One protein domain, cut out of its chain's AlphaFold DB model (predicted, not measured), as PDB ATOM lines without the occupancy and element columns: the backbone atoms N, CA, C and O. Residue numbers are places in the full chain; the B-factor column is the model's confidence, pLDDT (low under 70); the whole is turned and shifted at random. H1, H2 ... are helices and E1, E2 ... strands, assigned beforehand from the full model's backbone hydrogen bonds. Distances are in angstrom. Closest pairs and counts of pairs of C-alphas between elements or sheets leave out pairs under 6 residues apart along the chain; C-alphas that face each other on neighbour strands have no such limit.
ATOM      1  N   TYR A  92      -2.880  27.276 -50.513       94.69
ATOM      2  CA  TYR A  92      -1.600  26.740 -50.956       94.69
ATOM      3  C   TYR A  92      -1.327  27.184 -52.389       94.69
ATOM      4  O   TYR A  92      -2.240  27.178 -53.214       94.69
ATOM      5  N   GLU A  93      -0.086  27.554 -52.681       93.81
ATOM      6  CA  GLU A  93       0.369  27.735 -54.059       93.81
ATOM      7  C   GLU A  93       0.666  26.359 -54.664       93.81
ATOM      8  O   GLU A  93       1.276  25.518 -54.001       93.81
ATOM      9  N   MET A  94       0.265  26.117 -55.917       91.88
ATOM     10  CA  MET A  94       0.505  24.825 -56.579       91.88
ATOM     11  C   MET A  94       2.000  24.459 -56.595       91.88
ATOM     12  O   MET A  94       2.359  23.313 -56.325       91.88
ATOM     13  N   GLY A  95       2.869  25.444 -56.852       91.31
ATOM     14  CA  GLY A  95       4.320  25.254 -56.945       91.31
ATOM     15  C   GLY A  95       5.003  24.839 -55.637       91.31
ATOM     16  O   GLY A  95       6.039  24.183 -55.686       91.31
ATOM     17  N   ASP A  96       4.402  25.148 -54.485       93.62
ATOM     18  CA  ASP A  96       4.953  24.813 -53.164       93.62
ATOM     19  C   ASP A  96       4.530  23.412 -52.689       93.62
ATOM     20  O   ASP A  96       5.038  22.892 -51.690       93.62
ATOM     21  N   LEU A  97       3.567  22.788 -53.373       94.75
ATOM     22  CA  LEU A  97       3.047  21.481 -52.992       94.75
ATOM     23  C   LEU A  97       3.973  20.354 -53.473       94.75
ATOM     24  O   LEU A  97       4.569  20.459 -54.544       94.75
ATOM     25  N   PRO A  98       4.061  19.226 -52.746       96.31
ATOM     26  CA  PRO A  98       4.815  18.065 -53.208       96.31
ATOM     27  C   PRO A  98       4.334  17.566 -54.585       96.31
ATOM     28  O   PRO A  98       3.127  17.605 -54.849       96.31
ATOM     29  N   PRO A  99       5.213  17.004 -55.436       95.25
ATOM     30  CA  PRO A  99       4.834  16.540 -56.772       95.25
ATOM     31  C   PRO A  99       3.663  15.549 -56.779       95.25
ATOM     32  O   PRO A  99       2.836  15.553 -57.687       95.25
ATOM     33  N   GLU A 100       3.561  14.685 -55.770       96.50
ATOM     34  CA  GLU A 100       2.457  13.735 -55.634       96.50
ATOM     35  C   GLU A 100       1.118  14.415 -55.332       96.50
ATOM     36  O   GLU A 100       0.074  13.931 -55.771       96.50
ATOM     37  N   VAL A 101       1.149  15.530 -54.600       96.62
ATOM     38  CA  VAL A 101      -0.027  16.358 -54.322       96.62
ATOM     39  C   VAL A 101      -0.439  17.103 -55.586       96.62
ATOM     40  O   VAL A 101      -1.606  17.041 -55.954       96.62
ATOM     41  N   GLN A 102       0.512  17.709 -56.302       95.12
ATOM     42  CA  GLN A 102       0.243  18.384 -57.577       95.12
ATOM     43  C   GLN A 102      -0.445  17.440 -58.578       95.12
ATOM     44  O   GLN A 102      -1.492  17.765 -59.129       95.12
ATOM     45  N   ARG A 103       0.054  16.202 -58.730       94.50
ATOM     46  CA  ARG A 103      -0.585  15.182 -59.588       94.50
ATOM     47  C   ARG A 103      -2.009  14.828 -59.156       94.50
ATOM     48  O   ARG A 103      -2.836  14.501 -60.002       94.50
ATOM     49  N   ALA A 104      -2.312  14.860 -57.858       95.00
ATOM     50  CA  ALA A 104      -3.666  14.604 -57.365       95.00
ATOM     51  C   ALA A 104      -4.642  15.744 -57.717       95.00
ATOM     52  O   ALA A 104      -5.850  15.513 -57.779       95.00
ATOM     53  N   LEU A 105      -4.118  16.945 -57.976       93.56
ATOM     54  CA  LEU A 105      -4.857  18.163 -58.304       93.56
ATOM     55  C   LEU A 105      -5.008  18.380 -59.818       93.56
ATOM     56  O   LEU A 105      -5.340  19.479 -60.232       93.56
ATOM     57  N   TYR A 106      -4.843  17.334 -60.635       83.62
ATOM     58  CA  TYR A 106      -4.836  17.390 -62.108       83.62
ATOM     59  C   TYR A 106      -6.054  18.061 -62.780       83.62
ATOM     60  O   TYR A 106      -5.991  18.384 -63.960       83.62
ATOM     61  N   ASN A 107      -7.174  18.219 -62.066       84.62
ATOM     62  CA  ASN A 107      -8.380  18.896 -62.567       84.62
ATOM     63  C   ASN A 107      -8.458  20.381 -62.181       84.62
ATOM     64  O   ASN A 107      -9.411  21.059 -62.561       84.62
ATOM     65  N   LEU A 108      -7.536  20.867 -61.353       82.88
ATOM     66  CA  LEU A 108      -7.441  22.272 -60.989       82.88
ATOM     67  C   LEU A 108      -6.471  22.942 -61.958       82.88
ATOM     68  O   LEU A 108      -5.462  22.348 -62.321       82.88
ATOM     69  N   GLY A 109      -6.803  24.154 -62.402       73.50
ATOM     70  CA  GLY A 109      -5.895  24.934 -63.241       73.50
ATOM     71  C   GLY A 109      -4.581  25.228 -62.514       73.50
ATOM     72  O   GLY A 109      -4.548  25.294 -61.285       73.50
ATOM     73  N   ASP A 110      -3.518  25.434 -63.288       69.50
ATOM     74  CA  ASP A 110      -2.165  25.671 -62.767       69.50
ATOM     75  C   ASP A 110      -1.992  27.068 -62.137       69.50
ATOM     76  O   ASP A 110      -0.969  27.356 -61.516       69.50
ATOM     77  N   GLU A 111      -2.995  27.940 -62.268       72.44
ATOM     78  CA  GLU A 111      -2.946  29.323 -61.805       72.44
ATOM     79  C   GLU A 111      -3.755  29.539 -60.518       72.44
ATOM     80  O   GLU A 111      -4.977  29.369 -60.471       72.44
ATOM     81  N   GLY A 112      -3.058  30.008 -59.481       82.12
ATOM     82  CA  GLY A 112      -3.653  30.600 -58.289       82.12
ATOM     83  C   GLY A 112      -3.588  29.759 -57.016       82.12
ATOM     84  O   GLY A 112      -3.112  28.625 -56.967       82.12
ATOM     85  N   ARG A 113      -4.099  30.371 -55.946       92.31
ATOM     86  CA  ARG A 113      -4.143  29.798 -54.601       92.31
ATOM     87  C   ARG A 113      -5.255  28.771 -54.460       92.31
ATOM     88  O   ARG A 113      -6.434  29.099 -54.585       92.31
ATOM     89  N   ILE A 114      -4.887  27.558 -54.073       93.50
ATOM     90  CA  ILE A 114      -5.813  26.444 -53.887       93.50
ATOM     91  C   ILE A 114      -6.270  26.400 -52.424       93.50
ATOM     92  O   ILE A 114      -5.431  26.329 -51.520       93.50
ATOM     93  N   PRO A 115      -7.584  26.417 -52.140       94.50
ATOM     94  CA  PRO A 115      -8.091  26.243 -50.784       94.50
ATOM     95  C   PRO A 115      -7.684  24.890 -50.184       94.50
ATOM     96  O   PRO A 115      -7.836  23.844 -50.817       94.50
ATOM     97  N   GLY A 116      -7.247  24.883 -48.926       95.88
ATOM     98  CA  GLY A 116      -6.746  23.692 -48.240       95.88
ATOM     99  C   GLY A 116      -7.744  22.537 -48.205       95.88
ATOM    100  O   GLY A 116      -7.379  21.386 -48.432       95.88
ATOM    101  N   HIS A 117      -9.034  22.828 -48.031       96.00
ATOM    102  CA  HIS A 117     -10.072  21.798 -48.082       96.00
ATOM    103  C   HIS A 117     -10.186  21.113 -49.457       96.00
ATOM    104  O   HIS A 117     -10.560  19.941 -49.521       96.00
ATOM    105  N   GLN A 118      -9.863  21.811 -50.554       95.50
ATOM    106  CA  GLN A 118      -9.804  21.211 -51.889       95.50
ATOM    107  C   GLN A 118      -8.561  20.338 -52.031       95.50
ATOM    108  O   GLN A 118      -8.677  19.215 -52.515       95.50
ATOM    109  N   VAL A 119      -7.405  20.796 -51.538       96.81
ATOM    110  CA  VAL A 119      -6.176  19.987 -51.520       96.81
ATOM    111  C   VAL A 119      -6.414  18.672 -50.775       96.81
ATOM    112  O   VAL A 119      -6.171  17.599 -51.329       96.81
ATOM    113  N   ALA A 120      -6.986  18.736 -49.567       97.88
ATOM    114  CA  ALA A 120      -7.340  17.555 -48.782       97.88
ATOM    115  C   ALA A 120      -8.322  16.636 -49.528       97.88
ATOM    116  O   ALA A 120      -8.121  15.420 -49.576       97.88
ATOM    117  N   PHE A 121      -9.367  17.211 -50.137       97.62
ATOM    118  CA  PHE A 121     -10.352  16.466 -50.920       97.62
ATOM    119  C   PHE A 121      -9.700  15.691 -52.073       97.62
ATOM    120  O   PHE A 121      -9.853  14.473 -52.156       97.62
ATOM    121  N   TYR A 122      -8.938  16.361 -52.938       97.50
ATOM    122  CA  TYR A 122      -8.327  15.730 -54.108       97.50
ATOM    123  C   TYR A 122      -7.264  14.699 -53.727       97.50
ATOM    124  O   TYR A 122      -7.266  13.588 -54.261       97.50
ATOM    125  N   CYS A 123      -6.418  15.004 -52.743       98.06
ATOM    126  CA  CYS A 123      -5.395  14.081 -52.260       98.06
ATOM    127  C   CYS A 123      -5.977  12.770 -51.714       98.06
ATOM    128  O   CYS A 123      -5.424  11.702 -51.974       98.06
ATOM    129  N   LEU A 124      -7.093  12.834 -50.982       98.12
ATOM    130  CA  LEU A 124      -7.740  11.651 -50.404       98.12
ATOM    131  C   LEU A 124      -8.653  10.916 -51.401       98.12
ATOM    132  O   LEU A 124      -8.902   9.718 -51.248       98.12
ATOM    133  N   ASN A 125      -9.191  11.609 -52.409       96.94
ATOM    134  CA  ASN A 125     -10.145  11.029 -53.362       96.94
ATOM    135  C   ASN A 125      -9.475  10.471 -54.634       96.94
ATOM    136  O   ASN A 125      -9.951   9.480 -55.203       96.94
ATOM    137  N   HIS A 126      -8.371  11.090 -55.062       95.88
ATOM    138  CA  HIS A 126      -7.684  10.808 -56.328       95.88
ATOM    139  C   HIS A 126      -6.167  10.623 -56.191       95.88
ATOM    140  O   HIS A 126      -5.538  10.121 -57.120       95.88
ATOM    141  N   GLY A 127      -5.575  11.020 -55.063       95.75
ATOM    142  CA  GLY A 127      -4.133  10.947 -54.856       95.75
ATOM    143  C   GLY A 127      -3.607   9.536 -54.587       95.75
ATOM    144  O   GLY A 127      -4.342   8.601 -54.271       95.75
ATOM    145  N   CYS A 128      -2.285   9.395 -54.688       96.94
ATOM    146  CA  CYS A 128      -1.574   8.199 -54.248       96.94
ATOM    147  C   CYS A 128      -1.389   8.190 -52.716       96.94
ATOM    148  O   CYS A 128      -1.733   9.150 -52.024       96.94
ATOM    149  N   ALA A 129      -0.780   7.127 -52.178       97.50
ATOM    150  CA  ALA A 129      -0.540   6.988 -50.737       97.50
ATOM    151  C   ALA A 129       0.223   8.181 -50.124       97.50
ATOM    152  O   ALA A 129      -0.124   8.633 -49.035       97.50
ATOM    153  N   ARG A 130       1.211   8.742 -50.836       98.00
ATOM    154  CA  ARG A 130       1.966   9.922 -50.371       98.00
ATOM    155  C   ARG A 130       1.096  11.177 -50.296       98.00
ATOM    156  O   ARG A 130       1.124  11.863 -49.281       98.00
ATOM    157  N   ALA A 131       0.274  11.434 -51.315       97.88
ATOM    158  CA  ALA A 131      -0.672  12.552 -51.306       97.88
ATOM    159  C   ALA A 131      -1.720  12.393 -50.190       97.88
ATOM    160  O   ALA A 131      -2.016  13.340 -49.467       97.88
ATOM    161  N   SER A 132      -2.230  11.176 -49.985       98.12
ATOM    162  CA  SER A 132      -3.136  10.873 -48.870       98.12
ATOM    163  C   SER A 132      -2.472  11.084 -47.503       98.12
ATOM    164  O   SER A 132      -3.098  11.642 -46.604       98.12
ATOM    165  N   SER A 133      -1.202  10.696 -47.348       98.00
ATOM    166  CA  SER A 133      -0.429  10.941 -46.123       98.00
ATOM    167  C   SER A 133      -0.221  12.434 -45.866       98.00
ATOM    168  O   SER A 133      -0.349  12.875 -44.727       98.00
ATOM    169  N   PHE A 134       0.062  13.215 -46.912       98.19
ATOM    170  CA  PHE A 134       0.143  14.672 -46.819       98.19
ATOM    171  C   PHE A 134      -1.190  15.260 -46.338       98.19
ATOM    172  O   PHE A 134      -1.222  15.992 -45.351       98.19
ATOM    173  N   ALA A 135      -2.302  14.869 -46.971       98.06
ATOM    174  CA  ALA A 135      -3.634  15.329 -46.590       98.06
ATOM    175  C   ALA A 135      -3.985  14.988 -45.137       98.06
ATOM    176  O   ALA A 135      -4.522  15.829 -44.424       98.06
ATOM    177  N   ALA A 136      -3.633  13.792 -44.658       97.69
ATOM    178  CA  ALA A 136      -3.866  13.395 -43.268       97.69
ATOM    179  C   ALA A 136      -3.171  14.318 -42.246       97.69
ATOM    180  O   ALA A 136      -3.682  14.500 -41.136       97.69
ATOM    181  N   GLY A 137      -2.044  14.926 -42.633       97.06
ATOM    182  CA  GLY A 137      -1.284  15.892 -41.839       97.06
ATOM    183  C   GLY A 137      -1.743  17.349 -41.966       97.06
ATOM    184  O   GLY A 137      -1.192  18.206 -41.282       97.06
ATOM    185  N   MET A 138      -2.743  17.661 -42.795       97.75
ATOM    186  CA  MET A 138      -3.189  19.045 -43.004       97.75
ATOM    187  C   MET A 138      -3.852  19.658 -41.757       97.75
ATOM    188  O   MET A 138      -4.326  18.921 -40.888       97.75
ATOM    189  N   PRO A 139      -3.923  20.993 -41.642       97.38
ATOM    190  CA  PRO A 139      -4.590  21.650 -40.522       97.38
ATOM    191  C   PRO A 139      -6.045  21.196 -40.345       97.38
ATOM    192  O   PRO A 139      -6.759  20.898 -41.308       97.38
ATOM    193  N   TRP A 140      -6.502  21.131 -39.090       97.00
ATOM    194  CA  TRP A 140      -7.808  20.545 -38.759       97.00
ATOM    195  C   TRP A 140      -8.979  21.227 -39.479       97.00
ATOM    196  O   TRP A 140      -9.947  20.555 -39.837       97.00
ATOM    197  N   LEU A 141      -8.898  22.546 -39.689       96.44
ATOM    198  CA  LEU A 141      -9.962  23.323 -40.315       96.44
ATOM    199  C   LEU A 141     -10.149  22.921 -41.781       96.44
ATOM    200  O   LEU A 141     -11.284  22.780 -42.235       96.44
ATOM    201  N   ASP A 142      -9.053  22.650 -42.491       97.31
ATOM    202  CA  ASP A 142      -9.086  22.217 -43.888       97.31
ATOM    203  C   ASP A 142      -9.721  20.828 -44.012       97.31
ATOM    204  O   ASP A 142     -10.585  20.610 -44.861       97.31
ATOM    205  N   LEU A 143      -9.381  19.907 -43.103       97.50
ATOM    206  CA  LEU A 143      -9.990  18.573 -43.030       97.50
ATOM    207  C   LEU A 143     -11.474  18.625 -42.649       97.50
ATOM    208  O   LEU A 143     -12.310  17.947 -43.252       97.50
ATOM    209  N   TYR A 144     -11.817  19.463 -41.670       96.00
ATOM    210  CA  TYR A 144     -13.191  19.697 -41.238       96.00
ATOM    211  C   TYR A 144     -14.057  20.240 -42.383       96.00
ATOM    212  O   TYR A 144     -15.207  19.822 -42.555       96.00
ATOM    213  N   GLN A 145     -13.514  21.156 -43.182       95.31
ATOM    214  CA  GLN A 145     -14.190  21.702 -44.356       95.31
ATOM    215  C   GLN A 145     -14.275  20.672 -45.486       95.31
ATOM    216  O   GLN A 145     -15.351  20.491 -46.057       95.31
ATOM    217  N   ALA A 146     -13.206  19.912 -45.743       96.25
ATOM    218  CA  ALA A 146     -13.186  18.867 -46.766       96.25
ATOM    219  C   ALA A 146     -14.270  17.799 -46.528       96.25
ATOM    220  O   ALA A 146     -14.914  17.341 -47.473       96.25
ATOM    221  N   ALA A 147     -14.557  17.459 -45.267       96.38
ATOM    222  CA  ALA A 147     -15.615  16.510 -44.896       96.38
ATOM    223  C   ALA A 147     -17.027  16.923 -45.349       96.38
ATOM    224  O   ALA A 147     -17.913  16.072 -45.497       96.38
ATOM    225  N   ARG A 148     -17.234  18.227 -45.564       94.25
ATOM    226  CA  ARG A 148     -18.495  18.830 -46.018       94.25
ATOM    227  C   ARG A 148     -18.552  19.013 -47.531       94.25
ATOM    228  O   ARG A 148     -19.637  19.240 -48.068       94.25
ATOM    229  N   THR A 149     -17.422  18.882 -48.222       93.62
ATOM    230  CA  THR A 149     -17.371  18.860 -49.686       93.62
ATOM    231  C   THR A 149     -18.159  17.659 -50.214       93.62
ATOM    232  O   THR A 149     -18.209  16.597 -49.592       93.62
ATOM    233  N   ARG A 150     -18.826  17.821 -51.358       94.88
ATOM    234  CA  ARG A 150     -19.572  16.746 -52.036       94.88
ATOM    235  C   ARG A 150     -18.647  15.952 -52.970       94.88
ATOM    236  O   ARG A 150     -17.540  16.382 -53.248       94.88
ATOM    237  N   GLY A 151     -19.102  14.804 -53.478       95.69
ATOM    238  CA  GLY A 151     -18.351  14.034 -54.487       95.69
ATOM    239  C   GLY A 151     -17.303  13.060 -53.931       95.69
ATOM    240  O   GLY A 151     -16.479  12.538 -54.680       95.69
ATOM    241  N   TRP A 152     -17.334  12.785 -52.626       97.75
ATOM    242  CA  TRP A 152     -16.484  11.764 -52.017       97.75
ATOM    243  C   TRP A 152     -16.805  10.362 -52.536       97.75
ATOM    244  O   TRP A 152     -17.956   9.924 -52.490       97.75
ATOM    245  N   ARG A 153     -15.770   9.605 -52.910       96.75
ATOM    246  CA  ARG A 153     -15.863   8.148 -53.059       96.75
ATOM    247  C   ARG A 153     -16.037   7.504 -51.683       96.75
ATOM    248  O   ARG A 153     -15.486   7.984 -50.695       96.75
ATOM    249  N   GLN A 154     -16.761   6.387 -51.610       97.06
ATOM    250  CA  GLN A 154     -17.102   5.748 -50.331       97.06
ATOM    251  C   GLN A 154     -15.861   5.371 -49.501       97.06
ATOM    252  O   GLN A 154     -15.807   5.679 -48.312       97.06
ATOM    253  N   ARG A 155     -14.832   4.780 -50.130       96.94
ATOM    254  CA  ARG A 155     -13.566   4.429 -49.456       96.94
ATOM    255  C   ARG A 155     -12.820   5.665 -48.948       96.94
ATOM    256  O   ARG A 155     -12.417   5.697 -47.791       96.94
ATOM    257  N   SER A 156     -12.703   6.701 -49.776       97.88
ATOM    258  CA  SER A 156     -12.042   7.961 -49.413       97.88
ATOM    259  C   SER A 156     -12.774   8.697 -48.289       97.88
ATOM    260  O   SER A 156     -12.137   9.234 -47.387       97.88
ATOM    261  N   ARG A 157     -14.114   8.651 -48.277       97.88
ATOM    262  CA  ARG A 157     -14.925   9.162 -47.164       97.88
ATOM    263  C   ARG A 157     -14.647   8.403 -45.866       97.88
ATOM    264  O   ARG A 157     -14.539   9.030 -44.819       97.88
ATOM    265  N   GLY A 158     -14.528   7.076 -45.940       98.06
ATOM    266  CA  GLY A 158     -14.146   6.238 -44.802       98.06
ATOM    267  C   GLY A 158     -12.761   6.597 -44.257       98.06
ATOM    268  O   GLY A 158     -12.614   6.784 -43.053       98.06
ATOM    269  N   LEU A 159     -11.776   6.783 -45.144       98.19
ATOM    270  CA  LEU A 159     -10.426   7.211 -44.771       98.19
ATOM    271  C   LEU A 159     -10.429   8.583 -44.084       98.19
ATOM    272  O   LEU A 159      -9.844   8.723 -43.013       98.19
ATOM    273  N   LEU A 160     -11.125   9.577 -44.648       98.38
ATOM    274  CA  LEU A 160     -11.273  10.879 -43.996       98.38
ATOM    275  C   LEU A 160     -11.926  10.737 -42.616       98.38
ATOM    276  O   LEU A 160     -11.448  11.329 -41.655       98.38
ATOM    277  N   GLY A 161     -12.984   9.931 -42.499       98.25
ATOM    278  CA  GLY A 161     -13.635   9.653 -41.218       98.25
ATOM    279  C   GLY A 161     -12.671   9.080 -40.177       98.25
ATOM    280  O   GLY A 161     -12.668   9.539 -39.037       98.25
ATOM    281  N   ALA A 162     -11.807   8.143 -40.573       98.31
ATOM    282  CA  ALA A 162     -10.778   7.584 -39.699       98.31
ATOM    283  C   ALA A 162      -9.749   8.644 -39.264       98.31
ATOM    284  O   ALA A 162      -9.430   8.733 -38.080       98.31
ATOM    285  N   ILE A 163      -9.285   9.490 -40.191       98.19
ATOM    286  CA  ILE A 163      -8.360  10.596 -39.890       98.19
ATOM    287  C   ILE A 163      -8.982  11.559 -38.871       98.19
ATOM    288  O   ILE A 163      -8.352  11.882 -37.864       98.19
ATOM    289  N   LEU A 164     -10.224  11.995 -39.105       97.62
ATOM    290  CA  LEU A 164     -10.936  12.908 -38.205       97.62
ATOM    291  C   LEU A 164     -11.130  12.290 -36.814       97.62
ATOM    292  O   LEU A 164     -10.918  12.974 -35.816       97.62
ATOM    293  N   ALA A 165     -11.466  10.999 -36.742       97.44
ATOM    294  CA  ALA A 165     -11.648  10.288 -35.479       97.44
ATOM    295  C   ALA A 165     -10.344  10.201 -34.668       97.44
ATOM    296  O   ALA A 165     -10.336  10.548 -33.487       97.44
ATOM    297  N   VAL A 166      -9.233   9.808 -35.303       97.12
ATOM    298  CA  VAL A 166      -7.908   9.741 -34.655       97.12
ATOM    299  C   VAL A 166      -7.477  11.117 -34.148       97.12
ATOM    300  O   VAL A 166      -6.952  11.238 -33.043       97.12
ATOM    301  N   ARG A 167      -7.751  12.170 -34.925       94.25
ATOM    302  CA  ARG A 167      -7.384  13.554 -34.596       94.25
ATOM    303  C   ARG A 167      -8.409  14.297 -33.735       94.25
ATOM    304  O   ARG A 167      -8.173  15.453 -33.397       94.25
ATOM    305  N   ARG A 168      -9.522  13.652 -33.362       93.50
ATOM    306  CA  ARG A 168     -10.605  14.215 -32.531       93.50
ATOM    307  C   ARG A 168     -11.218  15.512 -33.106       93.50
ATOM    308  O   ARG A 168     -11.512  16.456 -32.366       93.50
TER     309      ARG A 168
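Overview. This is residues 92 to 168 of the 169 residues of an uncharacterized protein of Gemmatimonadetes bacterium (UniProt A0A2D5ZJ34). H2 is the core of a compact cluster of five helices, with H1, H3, H4 and H5 packed round it, mostly crossed; H5 makes one end of the longest axis. The 77 printed residues, mostly helix by class, run H1, E1, H2, H3, H4, H5. The radius of gyration of the C-alphas is 11.4 A and the spans are 33 by 22 by 21 A.

Arrangement. H1, residues 99 to 104, touches H2, residues 116 to 125, about perpendicular at 78 degrees; closest C-alphas, Ala 104 and Cys 123, 5.4 A. E1, residues 113 to 115, pairs with no named strand. H2 and H3, residues 129 to 136, form a helical hairpin; closest C-alphas, Ala 120 and Ala 135, 4.8 A. H4, residues 140 to 146, touches H2; closest C-alphas, His 117 and Asp 142, 4.3 A. H5, residues 154 to 166, touches H2 with residues 156 to 160 alone; closest C-alphas, Asn 125 and Ser 156, 5.3 A. In the five helices every O i to N i+4 pair is within hydrogen-bond range.

Along the chain. H1 begins at C-alpha 99 (4.834, 16.540, -56.772). H2 is 14.1 A long; H5, 18.6 A, ends at C-alpha 166 (-7.908, 9.741, -34.655).

Size, cuts and confidence. The printed part has no cut and no long link. Residue 110 has pLDDT under 70.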